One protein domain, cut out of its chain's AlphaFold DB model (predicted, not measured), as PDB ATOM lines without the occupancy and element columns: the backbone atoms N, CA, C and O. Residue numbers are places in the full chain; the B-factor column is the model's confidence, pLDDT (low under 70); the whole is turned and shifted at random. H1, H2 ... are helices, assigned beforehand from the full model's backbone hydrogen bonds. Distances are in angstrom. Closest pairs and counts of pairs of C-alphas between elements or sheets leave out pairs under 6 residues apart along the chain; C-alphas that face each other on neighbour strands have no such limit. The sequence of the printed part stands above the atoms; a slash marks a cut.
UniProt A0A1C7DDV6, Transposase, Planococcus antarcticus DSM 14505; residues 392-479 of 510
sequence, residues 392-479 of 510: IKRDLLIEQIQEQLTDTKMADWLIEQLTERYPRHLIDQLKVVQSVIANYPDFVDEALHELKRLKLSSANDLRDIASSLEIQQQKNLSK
ATOM      1  N   ILE A 392     -51.300  23.865   2.532       62.97
ATOM      2  CA  ILE A 392     -51.120  23.401   1.150       62.97
ATOM      3  C   ILE A 392     -49.979  22.376   1.018       62.97
ATOM      4  O   ILE A 392     -50.119  21.381   0.320       62.97
ATOM      5  N   LYS A 393     -48.843  22.568   1.707       65.62
ATOM      6  CA  LYS A 393     -47.719  21.610   1.632       65.62
ATOM      7  C   LYS A 393     -47.999  20.296   2.351       65.62
ATOM      8  O   LYS A 393     -47.441  19.277   1.967       65.62
ATOM      9  N   ARG A 394     -48.784  20.341   3.428       72.88
ATOM     10  CA  ARG A 394     -49.203  19.144   4.160       72.88
ATOM     11  C   ARG A 394     -50.145  18.332   3.280       72.88
ATOM     12  O   ARG A 394     -49.910  17.144   3.119       72.88
ATOM     13  N   ASP A 395     -51.147  18.990   2.710       75.12
ATOM     14  CA  ASP A 395     -52.207  18.325   1.956       75.12
ATOM     15  C   ASP A 395     -51.656  17.708   0.660       75.12
ATOM     16  O   ASP A 395     -51.916  16.543   0.390       75.12
ATOM     17  N   LEU A 396     -50.753  18.408  -0.041       79.00
ATOM     18  CA  LEU A 396     -50.032  17.859  -1.201       79.00
ATOM     19  C   LEU A 396     -49.164  16.639  -0.856       79.00
ATOM     20  O   LEU A 396     -49.080  15.704  -1.643       79.00
ATOM     21  N   LEU A 397     -48.478  16.643   0.294       79.75
ATOM     22  CA  LEU A 397     -47.662  15.495   0.713       79.75
ATOM     23  C   LEU A 397     -48.530  14.288   1.074       79.75
ATOM     24  O   LEU A 397     -48.127  13.158   0.824       79.75
ATOM     25  N   ILE A 398     -49.696  14.531   1.672       82.69
ATOM     26  CA  ILE A 398     -50.673  13.490   1.990       82.69
ATOM     27  C   ILE A 398     -51.201  12.860   0.697       82.69
ATOM     28  O   ILE A 398     -51.126  11.643   0.559       82.69
ATOM     29  N   GLU A 399     -51.626  13.681  -0.265       83.38
ATOM     30  CA  GLU A 399     -52.129  13.230  -1.570       83.38
ATOM     31  C   GLU A 399     -51.067  12.422  -2.337       83.38
ATOM     32  O   GLU A 399     -51.334  11.309  -2.779       83.38
ATOM     33  N   GLN A 400     -49.818  12.904  -2.383       84.50
ATOM     34  CA  GLN A 400     -48.704  12.185  -3.020       84.50
ATOM     35  C   GLN A 400     -48.432  10.811  -2.400       84.50
ATOM     36  O   GLN A 400     -48.117   9.864  -3.114       84.50
ATOM     37  N   ILE A 401     -48.511  10.696  -1.073       84.00
ATOM     38  CA  ILE A 401     -48.290   9.422  -0.378       84.00
ATOM     39  C   ILE A 401     -49.457   8.463  -0.636       84.00
ATOM     40  O   ILE A 401     -49.226   7.274  -0.834       84.00
ATOM     41  N   GLN A 402     -50.691   8.968  -0.674       83.88
ATOM     42  CA  GLN A 402     -51.879   8.169  -0.988       83.88
ATOM     43  C   GLN A 402     -51.875   7.655  -2.435       83.88
ATOM     44  O   GLN A 402     -52.321   6.537  -2.667       83.88
ATOM     45  N   GLU A 403     -51.356   8.431  -3.391       83.56
ATOM     46  CA  GLU A 403     -51.221   8.005  -4.792       83.56
ATOM     47  C   GLU A 403     -50.104   6.974  -5.012       83.56
ATOM     48  O   GLU A 403     -50.205   6.141  -5.911       83.56
ATOM     49  N   GLN A 404     -49.022   7.043  -4.230       82.19
ATOM     50  CA  GLN A 404     -47.847   6.182  -4.411       82.19
ATOM     51  C   GLN A 404     -47.946   4.825  -3.703       82.19
ATOM     52  O   GLN A 404     -47.171   3.926  -4.024       82.19
ATOM     53  N   LEU A 405     -48.856   4.674  -2.740       82.44
ATOM     54  CA  LEU A 405     -49.068   3.422  -2.013       82.44
ATOM     55  C   LEU A 405     -50.179   2.597  -2.662       82.44
ATOM     56  O   LEU A 405     -51.244   3.117  -2.990       82.44
ATOM     57  N   THR A 406     -49.955   1.290  -2.798       78.62
ATOM     58  CA  THR A 406     -50.912   0.394  -3.462       78.62
ATOM     59  C   THR A 406     -52.164   0.169  -2.607       78.62
ATOM     60  O   THR A 406     -53.269   0.049  -3.138       78.62
ATOM     61  N   ASP A 407     -52.016   0.134  -1.275       82.56
ATOM     62  CA  ASP A 407     -53.131  -0.001  -0.331       82.56
ATOM     63  C   ASP A 407     -53.548   1.356   0.258       82.56
ATOM     64  O   ASP A 407     -53.022   1.834   1.271       82.56
ATOM     65  N   THR A 408     -54.576   1.951  -0.350       80.94
ATOM     66  CA  THR A 408     -55.153   3.237   0.067       80.94
ATOM     67  C   THR A 408     -55.647   3.227   1.519       80.94
ATOM     68  O   THR A 408     -55.520   4.227   2.220       80.94
ATOM     69  N   LYS A 409     -56.153   2.093   2.034       84.19
ATOM     70  CA  LYS A 409     -56.651   2.012   3.424       84.19
ATOM     71  C   LYS A 409     -55.511   2.030   4.436       84.19
ATOM     72  O   LYS A 409     -55.675   2.529   5.551       84.19
ATOM     73  N   MET A 410     -54.367   1.454   4.076       82.88
ATOM     74  CA  MET A 410     -53.171   1.466   4.917       82.88
ATOM     75  C   MET A 410     -52.465   2.823   4.878       82.88
ATOM     76  O   MET A 410     -51.974   3.265   5.919       82.88
ATOM     77  N   ALA A 411     -52.492   3.512   3.733       84.31
ATOM     78  CA  ALA A 411     -52.035   4.895   3.609       84.31
ATOM     79  C   ALA A 411     -52.822   5.840   4.535       84.31
ATOM     80  O   ALA A 411     -52.219   6.562   5.333       84.31
ATOM     81  N   ASP A 412     -54.157   5.770   4.503       85.62
ATOM     82  CA  ASP A 412     -55.031   6.582   5.361       85.62
ATOM     83  C   ASP A 412     -54.765   6.329   6.847       85.62
ATOM     84  O   ASP A 412     -54.586   7.269   7.625       85.62
ATOM     85  N   TRP A 413     -54.658   5.053   7.234       89.44
ATOM     86  CA  TRP A 413     -54.336   4.668   8.607       89.44
ATOM     87  C   TRP A 413     -52.985   5.238   9.063       89.44
ATOM     88  O   TRP A 413     -52.883   5.778  10.164       89.44
ATOM     89  N   LEU A 414     -51.945   5.157   8.227       86.75
ATOM     90  CA  LEU A 414     -50.626   5.702   8.554       86.75
ATOM     91  C   LEU A 414     -50.688   7.221   8.753       86.75
ATOM     92  O   LEU A 414     -50.131   7.742   9.720       86.75
ATOM     93  N   ILE A 415     -51.362   7.936   7.851       86.88
ATOM     94  CA  ILE A 415     -51.498   9.396   7.911       86.88
ATOM     95  C   ILE A 415     -52.260   9.815   9.171       86.88
ATOM     96  O   ILE A 415     -51.853  10.775   9.834       86.88
ATOM     97  N   GLU A 416     -53.318   9.091   9.537       88.25
ATOM     98  CA  GLU A 416     -54.075   9.323  10.768       88.25
ATOM     99  C   GLU A 416     -53.188   9.133  12.007       88.25
ATOM    100  O   GLU A 416     -53.074  10.043  12.832       88.25
ATOM    101  N   GLN A 417     -52.451   8.020  12.085       87.81
ATOM    102  CA  GLN A 417     -51.546   7.730  13.202       87.81
ATOM    103  C   GLN A 417     -50.404   8.748  13.333       87.81
ATOM    104  O   GLN A 417     -50.072   9.192  14.437       87.81
ATOM    105  N   LEU A 418     -49.807   9.169  12.214       86.38
ATOM    106  CA  LEU A 418     -48.768  10.200  12.214       86.38
ATOM    107  C   LEU A 418     -49.332  11.574  12.600       86.38
ATOM    108  O   LEU A 418     -48.650  12.345  13.280       86.38
ATOM    109  N   THR A 419     -50.567  11.881  12.196       85.88
ATOM    110  CA  THR A 419     -51.246  13.139  12.545       85.88
ATOM    111  C   THR A 419     -51.566  13.198  14.036       85.88
ATOM    112  O   THR A 419     -51.325  14.233  14.661       85.88
ATOM    113  N   GLU A 420     -52.055  12.098  14.610       85.81
ATOM    114  CA  GLU A 420     -52.398  11.995  16.030       85.81
ATOM    115  C   GLU A 420     -51.149  12.068  16.921       85.81
ATOM    116  O   GLU A 420     -51.099  12.844  17.879       85.81
ATOM    117  N   ARG A 421     -50.095  11.320  16.577       82.19
ATOM    118  CA  ARG A 421     -48.883  11.232  17.403       82.19
ATOM    119  C   ARG A 421     -47.915  12.399  17.212       82.19
ATOM    120  O   ARG A 421     -47.254  12.807  18.169       82.19
ATOM    121  N   TYR A 422     -47.811  12.950  16.000       82.31
ATOM    122  CA  TYR A 422     -46.826  13.983  15.654       82.31
ATOM    123  C   TYR A 422     -47.448  15.251  15.037       82.31
ATOM    124  O   TYR A 422     -46.954  15.739  14.019       82.31
ATOM    125  N   PRO A 423     -48.436  15.911  15.674       77.12
ATOM    126  CA  PRO A 423     -49.145  17.051  15.076       77.12
ATOM    127  C   PRO A 423     -48.236  18.252  14.755       77.12
ATOM    128  O   PRO A 423     -48.517  19.042  13.854       77.12
ATOM    129  N   ARG A 424     -47.114  18.413  15.476       72.75
ATOM    130  CA  ARG A 424     -46.125  19.481  15.225       72.75
ATOM    131  C   ARG A 424     -45.050  19.109  14.199       72.75
ATOM    132  O   ARG A 424     -44.478  20.022  13.611       72.75
ATOM    133  N   HIS A 425     -44.795  17.815  13.996       80.31
ATOM    134  CA  HIS A 425     -43.708  17.280  13.159       80.31
ATOM    135  C   HIS A 425     -44.217  16.420  11.995       80.31
ATOM    136  O   HIS A 425     -43.441  15.707  11.366       80.31
ATOM    137  N   LEU A 426     -45.513  16.507  11.686       82.62
ATOM    138  CA  LEU A 426     -46.167  15.698  10.664       82.62
ATOM    139  C   LEU A 426     -45.470  15.812   9.303       82.62
ATOM    140  O   LEU A 426     -45.186  14.798   8.690       82.62
ATOM    141  N   ILE A 427     -45.115  17.024   8.860       80.00
ATOM    142  CA  ILE A 427     -44.425  17.229   7.572       80.00
ATOM    143  C   ILE A 427     -43.082  16.489   7.525       80.00
ATOM    144  O   ILE A 427     -42.730  15.928   6.491       80.00
ATOM    145  N   ASP A 428     -42.328  16.485   8.624       81.75
ATOM    146  CA  ASP A 428     -41.039  15.795   8.677       81.75
ATOM    147  C   ASP A 428     -41.240  14.274   8.644       81.75
ATOM    148  O   ASP A 428     -40.510  13.582   7.942       81.75
ATOM    149  N   GLN A 429     -42.280  13.764   9.313       85.94
ATOM    150  CA  GLN A 429     -42.661  12.350   9.247       85.94
ATOM    151  C   GLN A 429     -43.120  11.942   7.838       85.94
ATOM    152  O   GLN A 429     -42.631  10.949   7.312       85.94
ATOM    153  N   LEU A 430     -43.980  12.731   7.184       86.12
ATOM    154  CA  LEU A 430     -44.437  12.470   5.811       86.12
ATOM    155  C   LEU A 430     -43.270  12.469   4.812       86.12
ATOM    156  O   LEU A 430     -43.222  11.625   3.925       86.12
ATOM    157  N   LYS A 431     -42.274  13.350   4.981       85.38
ATOM    158  CA  LYS A 431     -41.049  13.318   4.161       85.38
ATOM    159  C   LYS A 431     -40.241  12.041   4.356       85.38
ATOM    160  O   LYS A 431     -39.677  11.534   3.391       85.38
ATOM    161  N   VAL A 432     -40.161  11.532   5.587       87.00
ATOM    162  CA  VAL A 432     -39.510  10.242   5.842       87.00
ATOM    163  C   VAL A 432     -40.279   9.136   5.127       87.00
ATOM    164  O   VAL A 432     -39.653   8.382   4.392       87.00
ATOM    165  N   VAL A 433     -41.611   9.093   5.227       86.69
ATOM    166  CA  VAL A 433     -42.440   8.122   4.482       86.69
ATOM    167  C   VAL A 433     -42.183   8.210   2.974       86.69
ATOM    168  O   VAL A 433     -41.885   7.199   2.349       86.69
ATOM    169  N   GLN A 434     -42.183   9.415   2.402       86.88
ATOM    170  CA  GLN A 434     -41.882   9.627   0.983       86.88
ATOM    171  C   GLN A 434     -40.476   9.132   0.603       86.88
ATOM    172  O   GLN A 434     -40.288   8.541  -0.457       86.88
ATOM    173  N   SER A 435     -39.482   9.322   1.478       87.00
ATOM    174  CA  SER A 435     -38.135   8.785   1.254       87.00
ATOM    175  C   SER A 435     -38.086   7.255   1.308       87.00
ATOM    176  O   SER A 435     -37.302   6.651   0.583       87.00
ATOM    177  N   VAL A 436     -38.925   6.619   2.131       86.94
ATOM    178  CA  VAL A 436     -39.033   5.155   2.197       86.94
ATOM    179  C   VAL A 436     -39.657   4.614   0.919       86.94
ATOM    180  O   VAL A 436     -39.098   3.692   0.339       86.94
ATOM    181  N   ILE A 437     -40.738   5.237   0.438       86.69
ATOM    182  CA  ILE A 437     -41.382   4.897  -0.842       86.69
ATOM    183  C   ILE A 437     -40.382   4.985  -1.999       86.69
ATOM    184  O   ILE A 437     -40.299   4.073  -2.814       86.69
ATOM    185  N   ALA A 438     -39.580   6.051  -2.044       85.88
ATOM    186  CA  ALA A 438     -38.598   6.241  -3.106       85.88
ATOM    187  C   ALA A 438     -37.437   5.228  -3.062       85.88
ATOM    188  O   ALA A 438     -36.935   4.837  -4.113       85.88
ATOM    189  N   ASN A 439     -36.989   4.834  -1.866       85.56
ATOM    190  CA  ASN A 439     -35.816   3.971  -1.701       85.56
ATOM    191  C   ASN A 439     -36.153   2.473  -1.681       85.56
ATOM    192  O   ASN A 439     -35.299   1.671  -2.043       85.56
ATOM    193  N   TYR A 440     -37.362   2.097  -1.258       86.88
ATOM    194  CA  TYR A 440     -37.769   0.703  -1.046       86.88
ATOM    195  C   TYR A 440     -39.141   0.382  -1.670       86.88
ATOM    196  O   TYR A 440     -39.987  -0.191  -0.980       86.88
ATOM    197  N   PRO A 441     -39.400   0.730  -2.946       83.88
ATOM    198  CA  PRO A 441     -40.739   0.668  -3.541       83.88
ATOM    199  C   PRO A 441     -41.391  -0.719  -3.436       83.88
ATOM    200  O   PRO A 441     -42.577  -0.811  -3.142       83.88
ATOM    201  N   ASP A 442     -40.605  -1.790  -3.579       84.06
ATOM    202  CA  ASP A 442     -41.101  -3.172  -3.556       84.06
ATOM    203  C   ASP A 442     -41.449  -3.690  -2.146       84.06
ATOM    204  O   ASP A 442     -42.120  -4.711  -2.013       84.06
ATOM    205  N   PHE A 443     -41.004  -3.003  -1.086       85.44
ATOM    206  CA  PHE A 443     -41.142  -3.463   0.305       85.44
ATOM    207  C   PHE A 443     -42.003  -2.547   1.174       85.44
ATOM    208  O   PHE A 443     -42.253  -2.875   2.334       85.44
ATOM    209  N   VAL A 444     -42.442  -1.392   0.666       85.69
ATOM    210  CA  VAL A 444     -43.156  -0.407   1.494       85.69
ATOM    211  C   VAL A 444     -44.509  -0.931   1.964       85.69
ATOM    212  O   VAL A 444     -44.830  -0.774   3.140       85.69
ATOM    213  N   ASP A 445     -45.280  -1.590   1.099       84.38
ATOM    214  CA  ASP A 445     -46.596  -2.121   1.474       84.38
ATOM    215  C   ASP A 445     -46.476  -3.234   2.533       84.38
ATOM    216  O   ASP A 445     -47.198  -3.238   3.535       84.38
ATOM    217  N   GLU A 446     -45.498  -4.136   2.385       85.81
ATOM    218  CA  GLU A 446     -45.201  -5.172   3.385       85.81
ATOM    219  C   GLU A 446     -44.719  -4.550   4.708       85.81
ATOM    220  O   GLU A 446     -45.194  -4.915   5.788       85.81
ATOM    221  N   ALA A 447     -43.853  -3.534   4.631       87.12
ATOM    222  CA  ALA A 447     -43.383  -2.799   5.797       87.12
ATOM    223  C   ALA A 447     -44.522  -2.074   6.531       87.12
ATOM    224  O   ALA A 447     -44.514  -2.022   7.761       87.12
ATOM    225  N   LEU A 448     -45.527  -1.554   5.817       86.56
ATOM    226  CA  LEU A 448     -46.711  -0.920   6.407       86.56
ATOM    227  C   LEU A 448     -47.590  -1.920   7.162       86.56
ATOM    228  O   LEU A 448     -48.084  -1.612   8.254       86.56
ATOM    229  N   HIS A 449     -47.775  -3.122   6.618       87.06
ATOM    230  CA  HIS A 449     -48.501  -4.183   7.312       87.06
ATOM    231  C   HIS A 449     -47.771  -4.639   8.579       87.06
ATOM    232  O   HIS A 449     -48.401  -4.777   9.632       87.06
ATOM    233  N   GLU A 450     -46.448  -4.795   8.514       85.75
ATOM    234  CA  GLU A 450     -45.618  -5.138   9.671       85.75
ATOM    235  C   GLU A 450     -45.592  -4.026  10.726       85.75
ATOM    236  O   GLU A 450     -45.734  -4.301  11.920       85.75
ATOM    237  N   LEU A 451     -45.532  -2.760  10.306       89.00
ATOM    238  CA  LEU A 451     -45.631  -1.599  11.194       89.00
ATOM    239  C   LEU A 451     -46.935  -1.636  12.007       89.00
ATOM    240  O   LEU A 451     -46.923  -1.482  13.232       89.00
ATOM    241  N   LYS A 452     -48.060  -1.918  11.337       87.38
ATOM    242  CA  LYS A 452     -49.377  -2.051  11.974       87.38
ATOM    243  C   LYS A 452     -49.464  -3.278  12.879       87.38
ATOM    244  O   LYS A 452     -50.007  -3.179  13.982       87.38
ATOM    245  N   ARG A 453     -48.902  -4.420  12.463       89.12
ATOM    246  CA  ARG A 453     -48.843  -5.654  13.266       89.12
ATOM    247  C   ARG A 453     -48.065  -5.444  14.566       89.12
ATOM    248  O   ARG A 453     -48.506  -5.893  15.624       89.12
ATOM    249  N   LEU A 454     -46.943  -4.730  14.492       87.19
ATOM    250  CA  LEU A 454     -46.075  -4.409  15.628       87.19
ATOM    251  C   LEU A 454     -46.570  -3.212  16.456       87.19
ATOM    252  O   LEU A 454     -45.974  -2.902  17.487       87.19
ATOM    253  N   LYS A 455     -47.675  -2.566  16.047       84.00
ATOM    254  CA  LYS A 455     -48.248  -1.363  16.682       84.00
ATOM    255  C   LYS A 455     -47.241  -0.214  16.806       84.00
ATOM    256  O   LYS A 455     -47.283   0.569  17.757       84.00
ATOM    257  N   LEU A 456     -46.330  -0.128  15.847       85.31
ATOM    258  CA  LEU A 456     -45.402   0.983  15.709       85.31
ATOM    259  C   LEU A 456     -46.087   2.094  14.913       85.31
ATOM    260  O   LEU A 456     -47.020   1.852  14.150       85.31
ATOM    261  N   SER A 457     -45.678   3.339  15.133       80.00
ATOM    262  CA  SER A 457     -46.418   4.488  14.592       80.00
ATOM    263  C   SER A 457     -45.510   5.680  14.268       80.00
ATOM    264  O   SER A 457     -45.939   6.829  14.353       80.00
ATOM    265  N   SER A 458     -44.234   5.420  13.978       86.56
ATOM    266  CA  SER A 458     -43.242   6.410  13.548       86.56
ATOM    267  C   SER A 458     -42.796   6.097  12.122       86.56
ATOM    268  O   SER A 458     -42.624   4.933  11.762       86.56
ATOM    269  N   ALA A 459     -42.547   7.127  11.314       85.81
ATOM    270  CA  ALA A 459     -42.047   6.945   9.952       85.81
ATOM    271  C   ALA A 459     -40.612   6.385   9.917       85.81
ATOM    272  O   ALA A 459     -40.221   5.746   8.943       85.81
ATOM    273  N   ASN A 460     -39.824   6.591  10.979       86.56
ATOM    274  CA  ASN A 460     -38.499   5.971  11.090       86.56
ATOM    275  C   ASN A 460     -38.602   4.454  11.282       86.56
ATOM    276  O   ASN A 460     -37.842   3.725  10.660       86.56
ATOM    277  N   ASP A 461     -39.578   3.990  12.067       86.38
ATOM    278  CA  ASP A 461     -39.809   2.556  12.264       86.38
ATOM    279  C   ASP A 461     -40.192   1.899  10.930       86.38
ATOM    280  O   ASP A 461     -39.708   0.820  10.607       86.38
ATOM    281  N   LEU A 462     -40.996   2.591  10.108       87.38
ATOM    282  CA  LEU A 462     -41.346   2.137   8.760       87.38
ATOM    283  C   LEU A 462     -40.107   1.977   7.869       87.38
ATOM    284  O   LEU A 462     -39.963   0.965   7.187       87.38
ATOM    285  N   ARG A 463     -39.195   2.957   7.893       87.75
ATOM    286  CA  ARG A 463     -37.925   2.889   7.154       87.75
ATOM    287  C   ARG A 463     -37.073   1.710   7.608       87.75
ATOM    288  O   ARG A 463     -36.505   1.009   6.775       87.75
ATOM    289  N   ASP A 464     -36.962   1.518   8.916       87.44
ATOM    290  CA  ASP A 464     -36.101   0.492   9.492       87.44
ATOM    291  C   ASP A 464     -36.661  -0.915   9.190       87.44
ATOM    292  O   ASP A 464     -35.896  -1.821   8.852       87.44
ATOM    293  N   ILE A 465     -37.992  -1.079   9.190       88.31
ATOM    294  CA  ILE A 465     -38.665  -2.308   8.739       88.31
ATOM    295  C   ILE A 465     -38.413  -2.549   7.245       88.31
ATOM    296  O   ILE A 465     -37.957  -3.636   6.892       88.31
ATOM    297  N   ALA A 466     -38.636  -1.554   6.379       88.75
ATOM    298  CA  ALA A 466     -38.428  -1.692   4.934       88.75
ATOM    299  C   ALA A 466     -36.978  -2.086   4.590       88.75
ATOM    300  O   ALA A 466     -36.745  -3.024   3.830       88.75
ATOM    301  N   SER A 467     -36.002  -1.443   5.237       88.88
ATOM    302  CA  SER A 467     -34.579  -1.788   5.124       88.88
ATOM    303  C   SER A 467     -34.292  -3.226   5.580       88.88
ATOM    304  O   SER A 467     -33.552  -3.969   4.931       88.88
ATOM    305  N   SER A 468     -34.915  -3.672   6.675       88.19
ATOM    306  CA  SER A 468     -34.739  -5.042   7.164       88.19
ATOM    307  C   SER A 468     -35.312  -6.102   6.211       88.19
ATOM    308  O   SER A 468     -34.687  -7.153   6.047       88.19
ATOM    309  N   LEU A 469     -36.444  -5.817   5.555       87.94
ATOM    310  CA  LEU A 469     -37.080  -6.703   4.574       87.94
ATOM    311  C   LEU A 469     -36.211  -6.858   3.321       87.94
ATOM    312  O   LEU A 469     -35.968  -7.982   2.878       87.94
ATOM    313  N   GLU A 470     -35.645  -5.759   2.818       87.56
ATOM    314  CA  GLU A 470     -34.710  -5.791   1.689       87.56
ATOM    315  C   GLU A 470     -33.477  -6.661   2.004       87.56
ATOM    316  O   GLU A 470     -33.117  -7.560   1.238       87.56
ATOM    317  N   ILE A 471     -32.858  -6.464   3.175       84.94
ATOM    318  CA  ILE A 471     -31.687  -7.247   3.609       84.94
ATOM    319  C   ILE A 471     -32.032  -8.739   3.739       84.94
ATOM    320  O   ILE A 471     -31.212  -9.605   3.411       84.94
ATOM    321  N   GLN A 472     -33.230  -9.070   4.230       83.06
ATOM    322  CA  GLN A 472     -33.691 -10.456   4.326       83.06
ATOM    323  C   GLN A 472     -33.908 -11.084   2.946       83.06
ATOM    324  O   GLN A 472     -33.489 -12.226   2.731       83.06
ATOM    325  N   GLN A 473     -34.482 -10.345   1.994       80.81
ATOM    326  CA  GLN A 473     -34.667 -10.830   0.630       80.81
ATOM    327  C   GLN A 473     -33.317 -11.085  -0.057       80.81
ATOM    328  O   GLN A 473     -33.103 -12.167  -0.608       80.81
ATOM    329  N   GLN A 474     -32.355 -10.163   0.068       75.62
ATOM    330  CA  GLN A 474     -30.998 -10.326  -0.472       75.62
ATOM    331  C   GLN A 474     -30.268 -11.547   0.122       75.62
ATOM    332  O   GLN A 474     -29.565 -12.275  -0.590       75.62
ATOM    333  N   LYS A 475     -30.467 -11.835   1.417       74.00
ATOM    334  CA  LYS A 475     -29.931 -13.041   2.076       74.00
ATOM    335  C   LYS A 475     -30.609 -14.340   1.631       74.00
ATOM    336  O   LYS A 475     -29.967 -15.390   1.640       74.00
ATOM    337  N   ASN A 476     -31.884 -14.294   1.250       64.94
ATOM    338  CA  ASN A 476     -32.603 -15.458   0.728       64.94
ATOM    339  C   ASN A 476     -32.249 -15.741  -0.742       64.94
ATOM    340  O   ASN A 476     -32.052 -16.901  -1.099       64.94
ATOM    341  N   LEU A 477     -32.054 -14.702  -1.565       59.06
ATOM    342  CA  LEU A 477     -31.563 -14.815  -2.949       59.06
ATOM    343  C   LEU A 477     -30.154 -15.427  -3.023       59.06
ATOM    344  O   LEU A 477     -29.877 -16.249  -3.889       59.06
ATOM    345  N   SER A 478     -29.278 -15.092  -2.072       55.84
ATOM    346  CA  SER A 478     -27.910 -15.631  -1.999       55.84
ATOM    347  C   SER A 478     -27.818 -17.073  -1.473       55.84
ATOM    348  O   SER A 478     -26.761 -17.693  -1.586       55.84
ATOM    349  N   LYS A 479     -28.909 -17.647  -0.941       55.72
ATOM    350  CA  LYS A 479     -28.966 -19.053  -0.496       55.72
ATOM    351  C   LYS A 479     -29.417 -20.042  -1.571       55.72
ATOM    352  O   LYS A 479     -29.227 -21.241  -1.378       55.72
TER     353      LYS A 479
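Overview. This is residues 392 to 479 of the 510 residues of the protein "Transposase" of Planococcus antarcticus DSM 14505 (UniProt A0A1C7DDV6). A long helix, H5, starts beside H3 and runs on past the body, with residues 474 to 479 sticking out at its end; the short helix H4 crosses its first half steeply. On the side of H3 away from H5's free end, H1, H2 and H3 make a small, rather splayed up-and-down bundle. The printed part has 88 residues with five named helices, H1 to H5 in order along the chain, and no named strand, and its class is all helix. It is compact, with a radius of gyration of the C-alphas of 13.0 A, and spans 47 by 23 by 21 A, H1 and the free end of H5 making the length.

Along the chain. The longest helix, H5, holds residues 459 to 477 and measures 27.4 A from first to last C-alpha; it ends at C-alpha 477, (-31.563, -14.815, -2.949). H4, residues 444 to 453, measures 14.1 A. H3, residues 426 to 439, measures 19.9 A and begins at C-alpha 426, (-46.167, 15.698, 10.664). H2, residues 408 to 421, measures 20.1 A. H1, residues 392 to 404, measures 18.4 A and begins at C-alpha 392, (-51.120, 23.401, 1.150).

Arrangement. H5 touches H3 with residues 459 to 466 alone, the same way at a shallow tilt of 14 degrees; their closest C-alphas, those of Gln 429 and Ala 459, are 5.5 A apart. With residues 461 to 469 alone H5 touches H4, opposite ways at a steep tilt of 65 degrees; their closest C-alphas, Ala 447 and Ala 466, are 5.1 A apart. H1, H2 and H3 form a bundle, up and down, each running against the one before. H2 and H3 are a helical hairpin at a steep tilt of 39 degrees, closest at the C-alphas of Thr 419 and Leu 426, 6.0 A. H1 and H2 are another, at 37 degrees, only just steep, closest at the C-alphas of Gln 402 and Ala 411, 5.6 A. H1 touches H3 the same way at a shallow tilt of 31 degrees, closest at the C-alphas of Arg 394 and Ile 427, 6.2 A. H2 and H4 only just touch, with 3 pairs of C-alphas within 8 A, the closest being Met 410 and Leu 448, 7.0 A. H1 is apart from H4 and H5. In H1, H2, H3, H4 and H5 every O i to N i+4 pair is within hydrogen-bond range.

Size, cuts and confidence. The two C-alphas farthest apart, those of Ile 392 and Lys 479, are 47.9 A apart. The printed part has no cut, and its four links are tight. Mean pLDDT of the printed part is 82.8; residues 392 to 393 and 476 to 479 are under 70.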